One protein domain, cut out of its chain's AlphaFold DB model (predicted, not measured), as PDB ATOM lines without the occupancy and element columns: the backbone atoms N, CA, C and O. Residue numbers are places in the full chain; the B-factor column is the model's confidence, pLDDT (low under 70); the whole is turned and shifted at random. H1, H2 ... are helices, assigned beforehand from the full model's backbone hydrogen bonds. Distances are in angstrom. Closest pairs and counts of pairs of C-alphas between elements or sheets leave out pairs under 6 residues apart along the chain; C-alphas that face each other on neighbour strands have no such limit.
ATOM      1  N   LYS A 413     227.040 244.376 243.351       86.62
ATOM      2  CA  LYS A 413     225.642 244.175 242.926       86.62
ATOM      3  C   LYS A 413     225.179 245.280 241.958       86.62
ATOM      4  O   LYS A 413     224.280 245.039 241.149       86.62
ATOM      5  N   ARG A 414     225.807 246.465 241.982       86.06
ATOM      6  CA  ARG A 414     225.581 247.560 241.020       86.06
ATOM      7  C   ARG A 414     226.176 247.252 239.642       86.06
ATOM      8  O   ARG A 414     225.453 247.382 238.657       86.06
ATOM      9  N   ALA A 415     227.433 246.814 239.545       88.00
ATOM     10  CA  ALA A 415     228.049 246.518 238.247       88.00
ATOM     11  C   ALA A 415     227.437 245.281 237.574       88.00
ATOM     12  O   ALA A 415     227.116 245.340 236.390       88.00
ATOM     13  N   ILE A 416     227.158 244.206 238.330       90.69
ATOM     14  CA  ILE A 416     226.442 243.024 237.804       90.69
ATOM     15  C   ILE A 416     225.083 243.437 237.216       90.69
ATOM     16  O   ILE A 416     224.682 242.931 236.168       90.69
ATOM     17  N   ARG A 417     224.383 244.390 237.853       89.81
ATOM     18  CA  ARG A 417     223.132 244.944 237.320       89.81
ATOM     19  C   ARG A 417     223.351 245.727 236.024       89.81
ATOM     20  O   ARG A 417     222.583 245.515 235.095       89.81
ATOM     21  N   ARG A 418     224.387 246.568 235.924       88.12
ATOM     22  CA  ARG A 418     224.681 247.317 234.686       88.12
ATOM     23  C   ARG A 418     225.078 246.412 233.521       88.12
ATOM     24  O   ARG A 418     224.585 246.616 232.420       88.12
ATOM     25  N   VAL A 419     225.874 245.372 233.765       92.88
ATOM     26  CA  VAL A 419     226.208 244.370 232.737       92.88
ATOM     27  C   VAL A 419     224.961 243.589 232.293       92.88
ATOM     28  O   VAL A 419     224.798 243.345 231.104       92.88
ATOM     29  N   LEU A 420     224.041 243.264 233.211       94.00
ATOM     30  CA  LEU A 420     222.740 242.646 232.900       94.00
ATOM     31  C   LEU A 420     221.763 243.593 232.173       94.00
ATOM     32  O   LEU A 420     220.866 243.129 231.471       94.00
ATOM     33  N   GLU A 421     221.887 244.906 232.364       92.25
ATOM     34  CA  GLU A 421     221.121 245.917 231.628       92.25
ATOM     35  C   GLU A 421     221.673 246.065 230.199       92.25
ATOM     36  O   GLU A 421     220.902 245.948 229.247       92.25
ATOM     37  N   LEU A 422     222.999 246.179 230.036       91.75
ATOM     38  CA  LEU A 422     223.672 246.224 228.730       91.75
ATOM     39  C   LEU A 422     223.456 244.927 227.925       91.75
ATOM     40  O   LEU A 422     223.100 244.980 226.753       91.75
ATOM     41  N   SER A 423     223.543 243.749 228.560       93.94
ATOM     42  CA  SER A 423     223.324 242.447 227.898       93.94
ATOM     43  C   SER A 423     221.889 242.206 227.404       93.94
ATOM     44  O   SER A 423     221.590 241.127 226.889       93.94
ATOM     45  N   ARG A 424     220.971 243.148 227.649       92.50
ATOM     46  CA  ARG A 424     219.575 243.133 227.191       92.50
ATOM     47  C   ARG A 424     219.288 244.221 226.159       92.50
ATOM     48  O   ARG A 424     218.231 244.174 225.532       92.50
ATOM     49  N   ASP A 425     220.190 245.185 225.986       90.69
ATOM     50  CA  ASP A 425     220.020 246.270 225.030       90.69
ATOM     51  C   ASP A 425     220.559 245.873 223.650       90.69
ATOM     52  O   ASP A 425     221.759 245.958 223.387       90.69
ATOM     53  N   LYS A 426     219.649 245.487 222.747       86.69
ATOM     54  CA  LYS A 426     219.952 245.220 221.330       86.69
ATOM     55  C   LYS A 426     220.348 246.478 220.526       86.69
ATOM     56  O   LYS A 426     220.532 246.388 219.317       86.69
ATOM     57  N   GLY A 427     220.456 247.648 221.161       83.69
ATOM     58  CA  GLY A 427     221.141 248.824 220.618       83.69
ATOM     59  C   GLY A 427     222.659 248.831 220.851       83.69
ATOM     60  O   GLY A 427     223.365 249.546 220.142       83.69
ATOM     61  N   SER A 428     223.167 248.039 221.803       88.50
ATOM     62  CA  SER A 428     224.602 247.913 222.112       88.50
ATOM     63  C   SER A 428     225.242 246.728 221.386       88.50
ATOM     64  O   SER A 428     224.590 245.701 221.172       88.50
ATOM     65  N   TYR A 429     226.529 246.823 221.030       86.75
ATOM     66  CA  TYR A 429     227.228 245.710 220.382       86.75
ATOM     67  C   TYR A 429     227.372 244.520 221.341       86.75
ATOM     68  O   TYR A 429     227.141 243.376 220.945       86.75
ATOM     69  N   PHE A 430     227.653 244.787 222.622       89.50
ATOM     70  CA  PHE A 430     227.665 243.762 223.664       89.50
ATOM     71  C   PHE A 430     226.315 243.048 223.816       89.50
ATOM     72  O   PHE A 430     226.258 241.818 223.891       89.50
ATOM     73  N   GLY A 431     225.220 243.811 223.850       89.19
ATOM     74  CA  GLY A 431     223.869 243.274 223.964       89.19
ATOM     75  C   GLY A 431     223.491 242.404 222.772       89.19
ATOM     76  O   GLY A 431     222.959 241.316 222.984       89.19
ATOM     77  N   CYS A 432     223.832 242.807 221.544       89.31
ATOM     78  CA  CYS A 432     223.676 241.950 220.367       89.31
ATOM     79  C   CYS A 432     224.484 240.652 220.497       89.31
ATOM     80  O   CYS A 432     223.887 239.583 220.461       89.31
ATOM     81  N   LEU A 433     225.797 240.714 220.764       89.62
ATOM     82  CA  LEU A 433     226.635 239.509 220.897       89.62
ATOM     83  C   LEU A 433     226.098 238.504 221.930       89.62
ATOM     84  O   LEU A 433     226.088 237.299 221.670       89.62
ATOM     85  N   VAL A 434     225.640 238.977 223.094       91.69
ATOM     86  CA  VAL A 434     225.068 238.099 224.126       91.69
ATOM     87  C   VAL A 434     223.697 237.569 223.714       91.69
ATOM     88  O   VAL A 434     223.448 236.375 223.866       91.69
ATOM     89  N   GLN A 435     222.806 238.410 223.181       91.44
ATOM     90  CA  GLN A 435     221.474 237.966 222.769       91.44
ATOM     91  C   GLN A 435     221.530 236.996 221.584       91.44
ATOM     92  O   GLN A 435     220.800 236.013 221.599       91.44
ATOM     93  N   ASP A 436     222.404 237.221 220.608       86.94
ATOM     94  CA  ASP A 436     222.524 236.388 219.410       86.94
ATOM     95  C   ASP A 436     223.171 235.030 219.735       86.94
ATOM     96  O   ASP A 436     222.730 234.008 219.216       86.94
ATOM     97  N   TYR A 437     224.138 234.976 220.665       89.62
ATOM     98  CA  TYR A 437     224.688 233.708 221.172       89.62
ATOM     99  C   TYR A 437     223.670 232.909 222.003       89.62
ATOM    100  O   TYR A 437     223.590 231.684 221.882       89.62
ATOM    101  N   LEU A 438     222.859 233.592 222.824       91.19
ATOM    102  CA  LEU A 438     221.739 232.964 223.530       91.19
ATOM    103  C   LEU A 438     220.701 232.419 222.538       91.19
ATOM    104  O   LEU A 438     220.317 231.260 222.662       91.19
ATOM    105  N   SER A 439     220.308 233.216 221.537       88.62
ATOM    106  CA  SER A 439     219.364 232.828 220.479       88.62
ATOM    107  C   SER A 439     219.878 231.614 219.706       88.62
ATOM    108  O   SER A 439     219.193 230.601 219.642       88.62
ATOM    109  N   PHE A 440     221.133 231.651 219.243       86.88
ATOM    110  CA  PHE A 440     221.787 230.541 218.548       86.88
ATOM    111  C   PHE A 440     221.689 229.222 219.324       86.88
ATOM    112  O   PHE A 440     221.328 228.205 218.744       86.88
ATOM    113  N   LEU A 441     221.952 229.221 220.636       85.38
ATOM    114  CA  LEU A 441     221.856 228.002 221.448       85.38
ATOM    115  C   LEU A 441     220.420 227.623 221.859       85.38
ATOM    116  O   LEU A 441     220.195 226.460 222.193       85.38
ATOM    117  N   GLN A 442     219.462 228.555 221.865       83.94
ATOM    118  CA  GLN A 442     218.088 228.335 222.349       83.94
ATOM    119  C   GLN A 442     217.042 228.123 221.239       83.94
ATOM    120  O   GLN A 442     216.004 227.514 221.506       83.94
ATOM    121  N   GLU A 443     217.266 228.602 220.014       74.88
ATOM    122  CA  GLU A 443     216.287 228.529 218.924       74.88
ATOM    123  C   GLU A 443     216.209 227.121 218.317       74.88
ATOM    124  O   GLU A 443     216.936 226.754 217.394       74.88
ATOM    125  N   GLY A 444     215.267 226.329 218.836       52.00
ATOM    126  CA  GLY A 444     214.911 224.998 218.342       52.00
ATOM    127  C   GLY A 444     214.235 225.007 216.966       52.00
ATOM    128  O   GLY A 444     213.069 224.641 216.842       52.00
ATOM    129  N   GLY A 445     214.975 225.371 215.918       41.78
ATOM    130  CA  GLY A 445     214.566 225.281 214.511       41.78
ATOM    131  C   GLY A 445     214.624 223.857 213.944       41.78
ATOM    132  O   GLY A 445     215.195 223.641 212.878       41.78
ATOM    133  N   GLY A 446     214.102 222.862 214.669       50.62
ATOM    134  CA  GLY A 446     214.142 221.435 214.306       50.62
ATOM    135  C   GLY A 446     215.498 220.749 214.535       50.62
ATOM    136  O   GLY A 446     215.532 219.638 215.058       50.62
ATOM    137  N   CYS A 447     216.606 221.426 214.232       54.38
ATOM    138  CA  CYS A 447     217.954 221.043 214.658       54.38
ATOM    139  C   CYS A 447     218.370 221.919 215.848       54.38
ATOM    140  O   CYS A 447     218.245 223.141 215.780       54.38
ATOM    141  N   GLN A 448     218.877 221.325 216.929       67.19
ATOM    142  CA  GLN A 448     219.362 222.095 218.078       67.19
ATOM    143  C   GLN A 448     220.812 222.509 217.814       67.19
ATOM    144  O   GLN A 448     221.655 221.644 217.592       67.19
ATOM    145  N   ALA A 449     221.142 223.804 217.831       71.88
ATOM    146  CA  ALA A 449     222.432 224.278 217.312       71.88
ATOM    147  C   ALA A 449     223.666 223.658 217.990       71.88
ATOM    148  O   ALA A 449     224.676 223.428 217.331       71.88
ATOM    149  N   TRP A 450     223.573 223.312 219.279       79.31
ATOM    150  CA  TRP A 450     224.646 222.637 220.016       79.31
ATOM    151  C   TRP A 450     225.002 221.245 219.446       79.31
ATOM    152  O   TRP A 450     226.096 220.747 219.705       79.31
ATOM    153  N   GLN A 451     224.134 220.634 218.628       80.19
ATOM    154  CA  GLN A 451     224.396 219.375 217.915       80.19
ATOM    155  C   GLN A 451     225.502 219.511 216.849       80.19
ATOM    156  O   GLN A 451     225.949 218.494 216.319       80.19
ATOM    157  N   CYS A 452     225.967 220.733 216.543       79.38
ATOM    158  CA  CYS A 452     227.144 220.965 215.699       79.38
ATOM    159  C   CYS A 452     228.471 220.578 216.382       79.38
ATOM    160  O   CYS A 452     229.456 220.323 215.690       79.38
ATOM    161  N   HIS A 453     228.498 220.506 217.718       85.69
ATOM    162  CA  HIS A 453     229.635 219.988 218.475       85.69
ATOM    163  C   HIS A 453     229.638 218.454 218.429       85.69
ATOM    164  O   HIS A 453     228.592 217.813 218.570       85.69
ATOM    165  N   ALA A 454     230.812 217.838 218.283       84.50
ATOM    166  CA  ALA A 454     230.926 216.382 218.307       84.50
ATOM    167  C   ALA A 454     230.733 215.828 219.731       84.50
ATOM    168  O   ALA A 454     230.218 214.718 219.899       84.50
ATOM    169  N   SER A 455     231.089 216.615 220.752       89.19
ATOM    170  CA  SER A 455     231.041 216.221 222.161       89.19
ATOM    171  C   SER A 455     230.564 217.334 223.105       89.19
ATOM    172  O   SER A 455     230.739 218.527 222.853       89.19
ATOM    173  N   GLY A 456     230.038 216.939 224.269       89.62
ATOM    174  CA  GLY A 456     229.710 217.872 225.356       89.62
ATOM    175  C   GLY A 456     230.928 218.623 225.912       89.62
ATOM    176  O   GLY A 456     230.796 219.737 226.413       89.62
ATOM    177  N   LEU A 457     232.126 218.047 225.766       89.81
ATOM    178  CA  LEU A 457     233.398 218.686 226.104       89.81
ATOM    179  C   LEU A 457     233.664 219.918 225.220       89.81
ATOM    180  O   LEU A 457     234.029 220.970 225.741       89.81
ATOM    181  N   GLU A 458     233.444 219.809 223.908       89.06
ATOM    182  CA  GLU A 458     233.575 220.934 222.970       89.06
ATOM    183  C   GLU A 458     232.559 222.039 223.263       89.06
ATOM    184  O   GLU A 458     232.947 223.200 223.361       89.06
ATOM    185  N   LEU A 459     231.286 221.684 223.486       92.31
ATOM    186  CA  LEU A 459     230.231 222.641 223.846       92.31
ATOM    187  C   LEU A 459     230.626 223.484 225.073       92.31
ATOM    188  O   LEU A 459     230.518 224.711 225.053       92.31
ATOM    189  N   LEU A 460     231.127 222.843 226.135       93.81
ATOM    190  CA  LEU A 460     231.555 223.537 227.354       93.81
ATOM    191  C   LEU A 460     232.822 224.383 227.139       93.81
ATOM    192  O   LEU A 460     232.949 225.455 227.734       93.81
ATOM    193  N   GLN A 461     233.732 223.955 226.260       89.44
ATOM    194  CA  GLN A 461     234.906 224.746 225.885       89.44
ATOM    195  C   GLN A 461     234.523 225.986 225.068       89.44
ATOM    196  O   GLN A 461     234.990 227.077 225.394       89.44
ATOM    197  N   THR A 462     233.626 225.870 224.083       89.31
ATOM    198  CA  THR A 462     233.074 227.022 223.349       89.31
ATOM    199  C   THR A 462     232.329 227.975 224.290       89.31
ATOM    200  O   THR A 462     232.495 229.191 224.189       89.31
ATOM    201  N   LEU A 463     231.587 227.452 225.270       92.94
ATOM    202  CA  LEU A 463     230.907 228.252 226.293       92.94
ATOM    203  C   LEU A 463     231.893 229.021 227.197       92.94
ATOM    204  O   LEU A 463     231.699 230.214 227.442       92.94
ATOM    205  N   ARG A 464     232.996 228.390 227.640       92.50
ATOM    206  CA  ARG A 464     234.077 229.080 228.376       92.50
ATOM    207  C   ARG A 464     234.781 230.121 227.506       92.50
ATOM    208  O   ARG A 464     235.089 231.205 228.001       92.50
ATOM    209  N   GLN A 465     235.036 229.820 226.232       89.00
ATOM    210  CA  GLN A 465     235.646 230.756 225.283       89.00
ATOM    211  C   GLN A 465     234.769 231.999 225.101       89.00
ATOM    212  O   GLN A 465     235.280 233.106 225.253       89.00
ATOM    213  N   PHE A 466     233.461 231.831 224.877       90.44
ATOM    214  CA  PHE A 466     232.513 232.942 224.764       90.44
ATOM    215  C   PHE A 466     232.505 233.813 226.030       90.44
ATOM    216  O   PHE A 466     232.704 235.022 225.944       90.44
ATOM    217  N   ILE A 467     232.388 233.203 227.216       92.75
ATOM    218  CA  ILE A 467     232.471 233.909 228.508       92.75
ATOM    219  C   ILE A 467     233.775 234.710 228.630       92.75
ATOM    220  O   ILE A 467     233.751 235.886 228.989       92.75
ATOM    221  N   THR A 468     234.911 234.102 228.282       89.38
ATOM    222  CA  THR A 468     236.234 234.743 228.373       89.38
ATOM    223  C   THR A 468     236.361 235.920 227.397       89.38
ATOM    224  O   THR A 468     236.869 236.979 227.769       89.38
ATOM    225  N   GLN A 469     235.848 235.777 226.170       87.44
ATOM    226  CA  GLN A 469     235.796 236.852 225.174       87.44
ATOM    227  C   GLN A 469     234.901 238.007 225.642       87.44
ATOM    228  O   GLN A 469     235.314 239.161 225.560       87.44
ATOM    229  N   MET A 470     233.723 237.714 226.202       88.81
ATOM    230  CA  MET A 470     232.792 238.731 226.703       88.81
ATOM    231  C   MET A 470     233.350 239.499 227.915       88.81
ATOM    232  O   MET A 470     233.202 240.720 227.974       88.81
ATOM    233  N   LYS A 471     234.072 238.838 228.837       89.31
ATOM    234  CA  LYS A 471     234.834 239.530 229.901       89.31
ATOM    235  C   LYS A 471     235.902 240.459 229.323       89.31
ATOM    236  O   LYS A 471     236.004 241.609 229.740       89.31
ATOM    237  N   SER A 472     236.689 239.957 228.369       86.69
ATOM    238  CA  SER A 472     237.781 240.711 227.744       86.69
ATOM    239  C   SER A 472     237.265 241.936 226.983       86.69
ATOM    240  O   SER A 472     237.844 243.014 227.097       86.69
ATOM    241  N   TYR A 473     236.127 241.801 226.291       86.81
ATOM    242  CA  TYR A 473     235.431 242.913 225.647       86.81
ATOM    243  C   TYR A 473     234.991 243.979 226.660       86.81
ATOM    244  O   TYR A 473     235.305 245.151 226.474       86.81
ATOM    245  N   LEU A 474     234.326 243.595 227.758       87.38
ATOM    246  CA  LEU A 474     233.856 244.545 228.781       87.38
ATOM    247  C   LEU A 474     234.981 245.256 229.553       87.38
ATOM    248  O   LEU A 474     234.734 246.317 230.116       87.38
ATOM    249  N   ARG A 475     236.202 244.703 229.575       84.25
ATOM    250  CA  ARG A 475     237.409 245.384 230.085       84.25
ATOM    251  C   ARG A 475     238.028 246.383 229.096       84.25
ATOM    252  O   ARG A 475     238.932 247.118 229.475       84.25
ATOM    253  N   GLN A 476     237.621 246.361 227.826       82.75
ATOM    254  CA  GLN A 476     238.238 247.145 226.745       82.75
ATOM    255  C   GLN A 476     237.272 248.139 226.085       82.75
ATOM    256  O   GLN A 476     237.721 249.093 225.450       82.75
ATOM    257  N   SER A 477     235.960 247.923 226.200       80.00
ATOM    258  CA  SER A 477     234.939 248.755 225.569       80.00
ATOM    259  C   SER A 477     234.443 249.874 226.483       80.00
ATOM    260  O   SER A 477     234.334 249.734 227.698       80.00
ATOM    261  N   SER A 478     234.073 250.998 225.870       78.81
ATOM    262  CA  SER A 478     233.428 252.124 226.550       78.81
ATOM    263  C   SER A 478     231.894 252.026 226.555       78.81
ATOM    264  O   SER A 478     231.235 253.030 226.796       78.81
ATOM    265  N   GLU A 479     231.306 250.858 226.253       82.69
ATOM    266  CA  GLU A 479     229.839 250.684 226.231       82.69
ATOM    267  C   GLU A 479     229.222 250.657 227.643       82.69
ATOM    268  O   GLU A 479     228.030 250.917 227.811       82.69
ATOM    269  N   LEU A 480     230.019 250.365 228.678       80.69
ATOM    270  CA  LEU A 480     229.560 250.401 230.062       80.69
ATOM    271  C   LEU A 480     229.734 251.812 230.648       80.69
ATOM    272  O   LEU A 480     230.809 252.161 231.128       80.69
ATOM    273  N   GLU A 481     228.672 252.623 230.645       72.12
ATOM    274  CA  GLU A 481     228.674 253.944 231.294       72.12
ATOM    275  C   GLU A 481     228.024 253.919 232.698       72.12
ATOM    276  O   GLU A 481     226.828 253.632 232.816       72.12
ATOM    277  N   PRO A 482     228.728 254.290 233.786       74.50
ATOM    278  CA  PRO A 482     230.147 254.635 233.841       74.50
ATOM    279  C   PRO A 482     231.041 253.369 233.843       74.50
ATOM    280  O   PRO A 482     230.546 252.298 234.215       74.50
ATOM    281  N   PRO A 483     232.338 253.483 233.480       78.69
ATOM    282  CA  PRO A 483     233.257 252.342 233.358       78.69
ATOM    283  C   PRO A 483     233.348 251.494 234.629       78.69
ATOM    284  O   PRO A 483     233.172 252.010 235.738       78.69
ATOM    285  N   ILE A 484     233.649 250.200 234.501       77.69
ATOM    286  CA  ILE A 484     233.621 249.276 235.647       77.69
ATOM    287  C   ILE A 484     234.694 249.608 236.699       77.69
ATOM    288  O   ILE A 484     234.443 249.470 237.895       77.69
ATOM    289  N   GLU A 485     235.808 250.191 236.261       78.00
ATOM    290  CA  GLU A 485     236.903 250.754 237.060       78.00
ATOM    291  C   GLU A 485     236.446 251.916 237.961       78.00
ATOM    292  O   GLU A 485     237.065 252.204 238.983       78.00
ATOM    293  N   SER A 486     235.350 252.596 237.604       79.19
ATOM    294  CA  SER A 486     234.734 253.643 238.434       79.19
ATOM    295  C   SER A 486     233.721 253.098 239.447       79.19
ATOM    296  O   SER A 486     233.308 253.812 240.362       79.19
ATOM    297  N   LEU A 487     233.295 251.841 239.275       73.00
ATOM    298  CA  LEU A 487     232.299 251.185 240.118       73.00
ATOM    299  C   LEU A 487     232.943 250.311 241.197       73.00
ATOM    300  O   LEU A 487     232.376 250.216 242.285       73.00
ATOM    301  N   ILE A 488     234.064 249.646 240.896       83.50
ATOM    302  CA  ILE A 488     234.679 248.575 241.699       83.50
ATOM    303  C   ILE A 488     236.219 248.707 241.667       83.50
ATOM    304  O   ILE A 488     236.759 249.044 240.615       83.50
ATOM    305  N   PRO A 489     236.938 248.411 242.773       82.31
ATOM    306  CA  PRO A 489     238.403 248.315 242.787       82.31
ATOM    307  C   PRO A 489     238.981 247.342 241.743       82.31
ATOM    308  O   PRO A 489     238.407 246.287 241.476       82.31
ATOM    309  N   GLU A 490     240.136 247.680 241.167       81.25
ATOM    310  CA  GLU A 490     240.718 246.971 240.015       81.25
ATOM    311  C   GLU A 490     240.972 245.471 240.265       81.25
ATOM    312  O   GLU A 490     240.763 244.648 239.372       81.25
ATOM    313  N   ASP A 491     241.321 245.112 241.505       81.31
ATOM    314  CA  ASP A 491     241.520 243.742 241.994       81.31
ATOM    315  C   ASP A 491     240.257 242.862 241.937       81.31
ATOM    316  O   ASP A 491     240.355 241.640 241.833       81.31
ATOM    317  N   GLN A 492     239.069 243.468 241.971       85.00
ATOM    318  CA  GLN A 492     237.786 242.761 241.982       85.00
ATOM    319  C   GLN A 492     237.122 242.686 240.599       85.00
ATOM    320  O   GLN A 492     236.249 241.837 240.404       85.00
ATOM    321  N   ILE A 493     237.526 243.510 239.622       86.19
ATOM    322  CA  ILE A 493     236.851 243.623 238.312       86.19
ATOM    323  C   ILE A 493     236.669 242.257 237.632       86.19
ATOM    324  O   ILE A 493     235.560 241.928 237.209       86.19
ATOM    325  N   ASP A 494     237.709 241.417 237.575       86.69
ATOM    326  CA  ASP A 494     237.617 240.104 236.918       86.69
ATOM    327  C   ASP A 494     236.672 239.127 237.618       86.69
ATOM    328  O   ASP A 494     236.035 238.317 236.940       86.69
ATOM    329  N   TYR A 495     236.555 239.205 238.945       88.06
ATOM    330  CA  TYR A 495     235.646 238.374 239.733       88.06
ATOM    331  C   TYR A 495     234.190 238.806 239.528       88.06
ATOM    332  O   TYR A 495     233.308 237.975 239.291       88.06
ATOM    333  N   VAL A 496     233.935 240.117 239.514       90.44
ATOM    334  CA  VAL A 496     232.586 240.653 239.296       90.44
ATOM    335  C   VAL A 496     232.125 240.462 237.851       90.44
ATOM    336  O   VAL A 496     230.963 240.117 237.625       90.44
ATOM    337  N   LEU A 497     233.023 240.596 236.870       91.38
ATOM    338  CA  LEU A 497     232.731 240.250 235.478       91.38
ATOM    339  C   LEU A 497     232.466 238.748 235.304       91.38
ATOM    340  O   LEU A 497     231.556 238.389 234.564       91.38
ATOM    341  N   GLU A 498     233.180 237.868 236.014       92.31
ATOM    342  CA  GLU A 498     232.896 236.424 236.015       92.31
ATOM    343  C   GLU A 498     231.488 236.130 236.566       92.31
ATOM    344  O   GLU A 498     230.681 235.477 235.901       92.31
ATOM    345  N   LYS A 499     231.132 236.703 237.727       92.44
ATOM    346  CA  LYS A 499     229.767 236.641 238.287       92.44
ATOM    347  C   LYS A 499     228.709 237.181 237.320       92.44
ATOM    348  O   LYS A 499     227.630 236.594 237.204       92.44
ATOM    349  N   ALA A 500     229.000 238.275 236.617       94.50
ATOM    350  CA  ALA A 500     228.097 238.841 235.624       94.50
ATOM    351  C   ALA A 500     227.920 237.902 234.418       94.50
ATOM    352  O   ALA A 500     226.781 237.636 234.033       94.50
ATOM    353  N   MET A 501     228.999 237.318 233.880       95.44
ATOM    354  CA  MET A 501     228.917 236.349 232.780       95.44
ATOM    355  C   MET A 501     228.151 235.089 233.192       95.44
ATOM    356  O   MET A 501     227.271 234.635 232.460       95.44
ATOM    357  N   HIS A 502     228.386 234.573 234.403       94.69
ATOM    358  CA  HIS A 502     227.578 233.496 234.974       94.69
ATOM    359  C   HIS A 502     226.077 233.858 234.991       94.69
ATOM    360  O   HIS A 502     225.233 233.009 234.701       94.69
ATOM    361  N   LYS A 503     225.717 235.110 235.305       95.44
ATOM    362  CA  LYS A 503     224.315 235.552 235.398       95.44
ATOM    363  C   LYS A 503     223.644 235.808 234.042       95.44
ATOM    364  O   LYS A 503     222.458 235.508 233.923       95.44
ATOM    365  N   ILE A 504     224.360 236.335 233.044       95.75
ATOM    366  CA  ILE A 504     223.784 236.647 231.719       95.75
ATOM    367  C   ILE A 504     223.881 235.479 230.724       95.75
ATOM    368  O   ILE A 504     222.982 235.323 229.909       95.75
ATOM    369  N   VAL A 505     224.930 234.648 230.805       96.00
ATOM    370  CA  VAL A 505     225.173 233.526 229.877       96.00
ATOM    371  C   VAL A 505     224.716 232.199 230.486       96.00
ATOM    372  O   VAL A 505     223.900 231.491 229.899       96.00
ATOM    373  N   LEU A 506     225.201 231.846 231.683       96.19
ATOM    374  CA  LEU A 506     224.959 230.506 232.237       96.19
ATOM    375  C   LEU A 506     223.553 230.332 232.825       96.19
ATOM    376  O   LEU A 506     222.981 229.260 232.647       96.19
ATOM    377  N   LYS A 507     222.963 231.347 233.486       95.88
ATOM    378  CA  LYS A 507     221.591 231.221 234.031       95.88
ATOM    379  C   LYS A 507     220.556 230.903 232.928       95.88
ATOM    380  O   LYS A 507     219.815 229.941 233.130       95.88
ATOM    381  N   PRO A 508     220.506 231.600 231.770       95.00
ATOM    382  CA  PRO A 508     219.553 231.265 230.703       95.00
ATOM    383  C   PRO A 508     219.861 229.951 229.968       95.00
ATOM    384  O   PRO A 508     218.939 229.236 229.581       95.00
TER     385      PRO A 508
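Overview. This is residues 413 to 508 of the 815 residues of an uncharacterized protein of Oncorhynchus mykiss (UniProt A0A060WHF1). Two long helices, H2 and H4, run nearly antiparallel with a gap between them and make the long axis, while H6 lies slantwise over one side of the pair, touching both. H1 packs on H6 at a steep angle; short H3 lies at one end, in the turn from H2 to H4, and short H5 at the other. The 96 printed residues include six named helices, H1 to H6 in chain order, and no named strand: all helix. The whole is compact, with a radius of gyration of the C-alphas of 14.2 A, and elongated, spanning 44 by 27 by 21 A.

Arrangement. Start at H1, residues 413 to 422, which touches the hub H6, residues 493 to 508, at a steep tilt of 55 degrees; the closest C-alphas, Ile 416 and Ala 500, are 5.0 A apart. Next, residues 434 to 438 of H2, residues 429 to 442, touch H6, closest at C-alphas 438 and 505, 7.2 A. Residues 467 to 471 of H4, residues 456 to 474, touch H6, closest at C-alphas 471 and 497, 6.0 A. H2 and H4 are close but not clearly touching, at a shallow tilt of 14 degrees, opposite ways; C-alphas 430 and 470 are closest, 7.8 A. Every O i to N i+4 pair is within hydrogen-bond range in H1, H2 and H4, and 10 of 12 in H6.

Along the chain. Find C-alpha 413 at (225.642, 244.175, 242.926), where H1 begins. H2 is 19.7 A long, H4 27.2 A and H6 22.6 A, ending at C-alpha 508, (219.553, 231.265, 230.703). H3 is residues 449 to 452 and H5 residues 484 to 487.

Size, cuts and confidence. The C-alphas of Gly 446 and Pro 489 are farthest apart, 46.1 A. The printed part has no cut and no long link; residues 444 to 448 are under pLDDT 70.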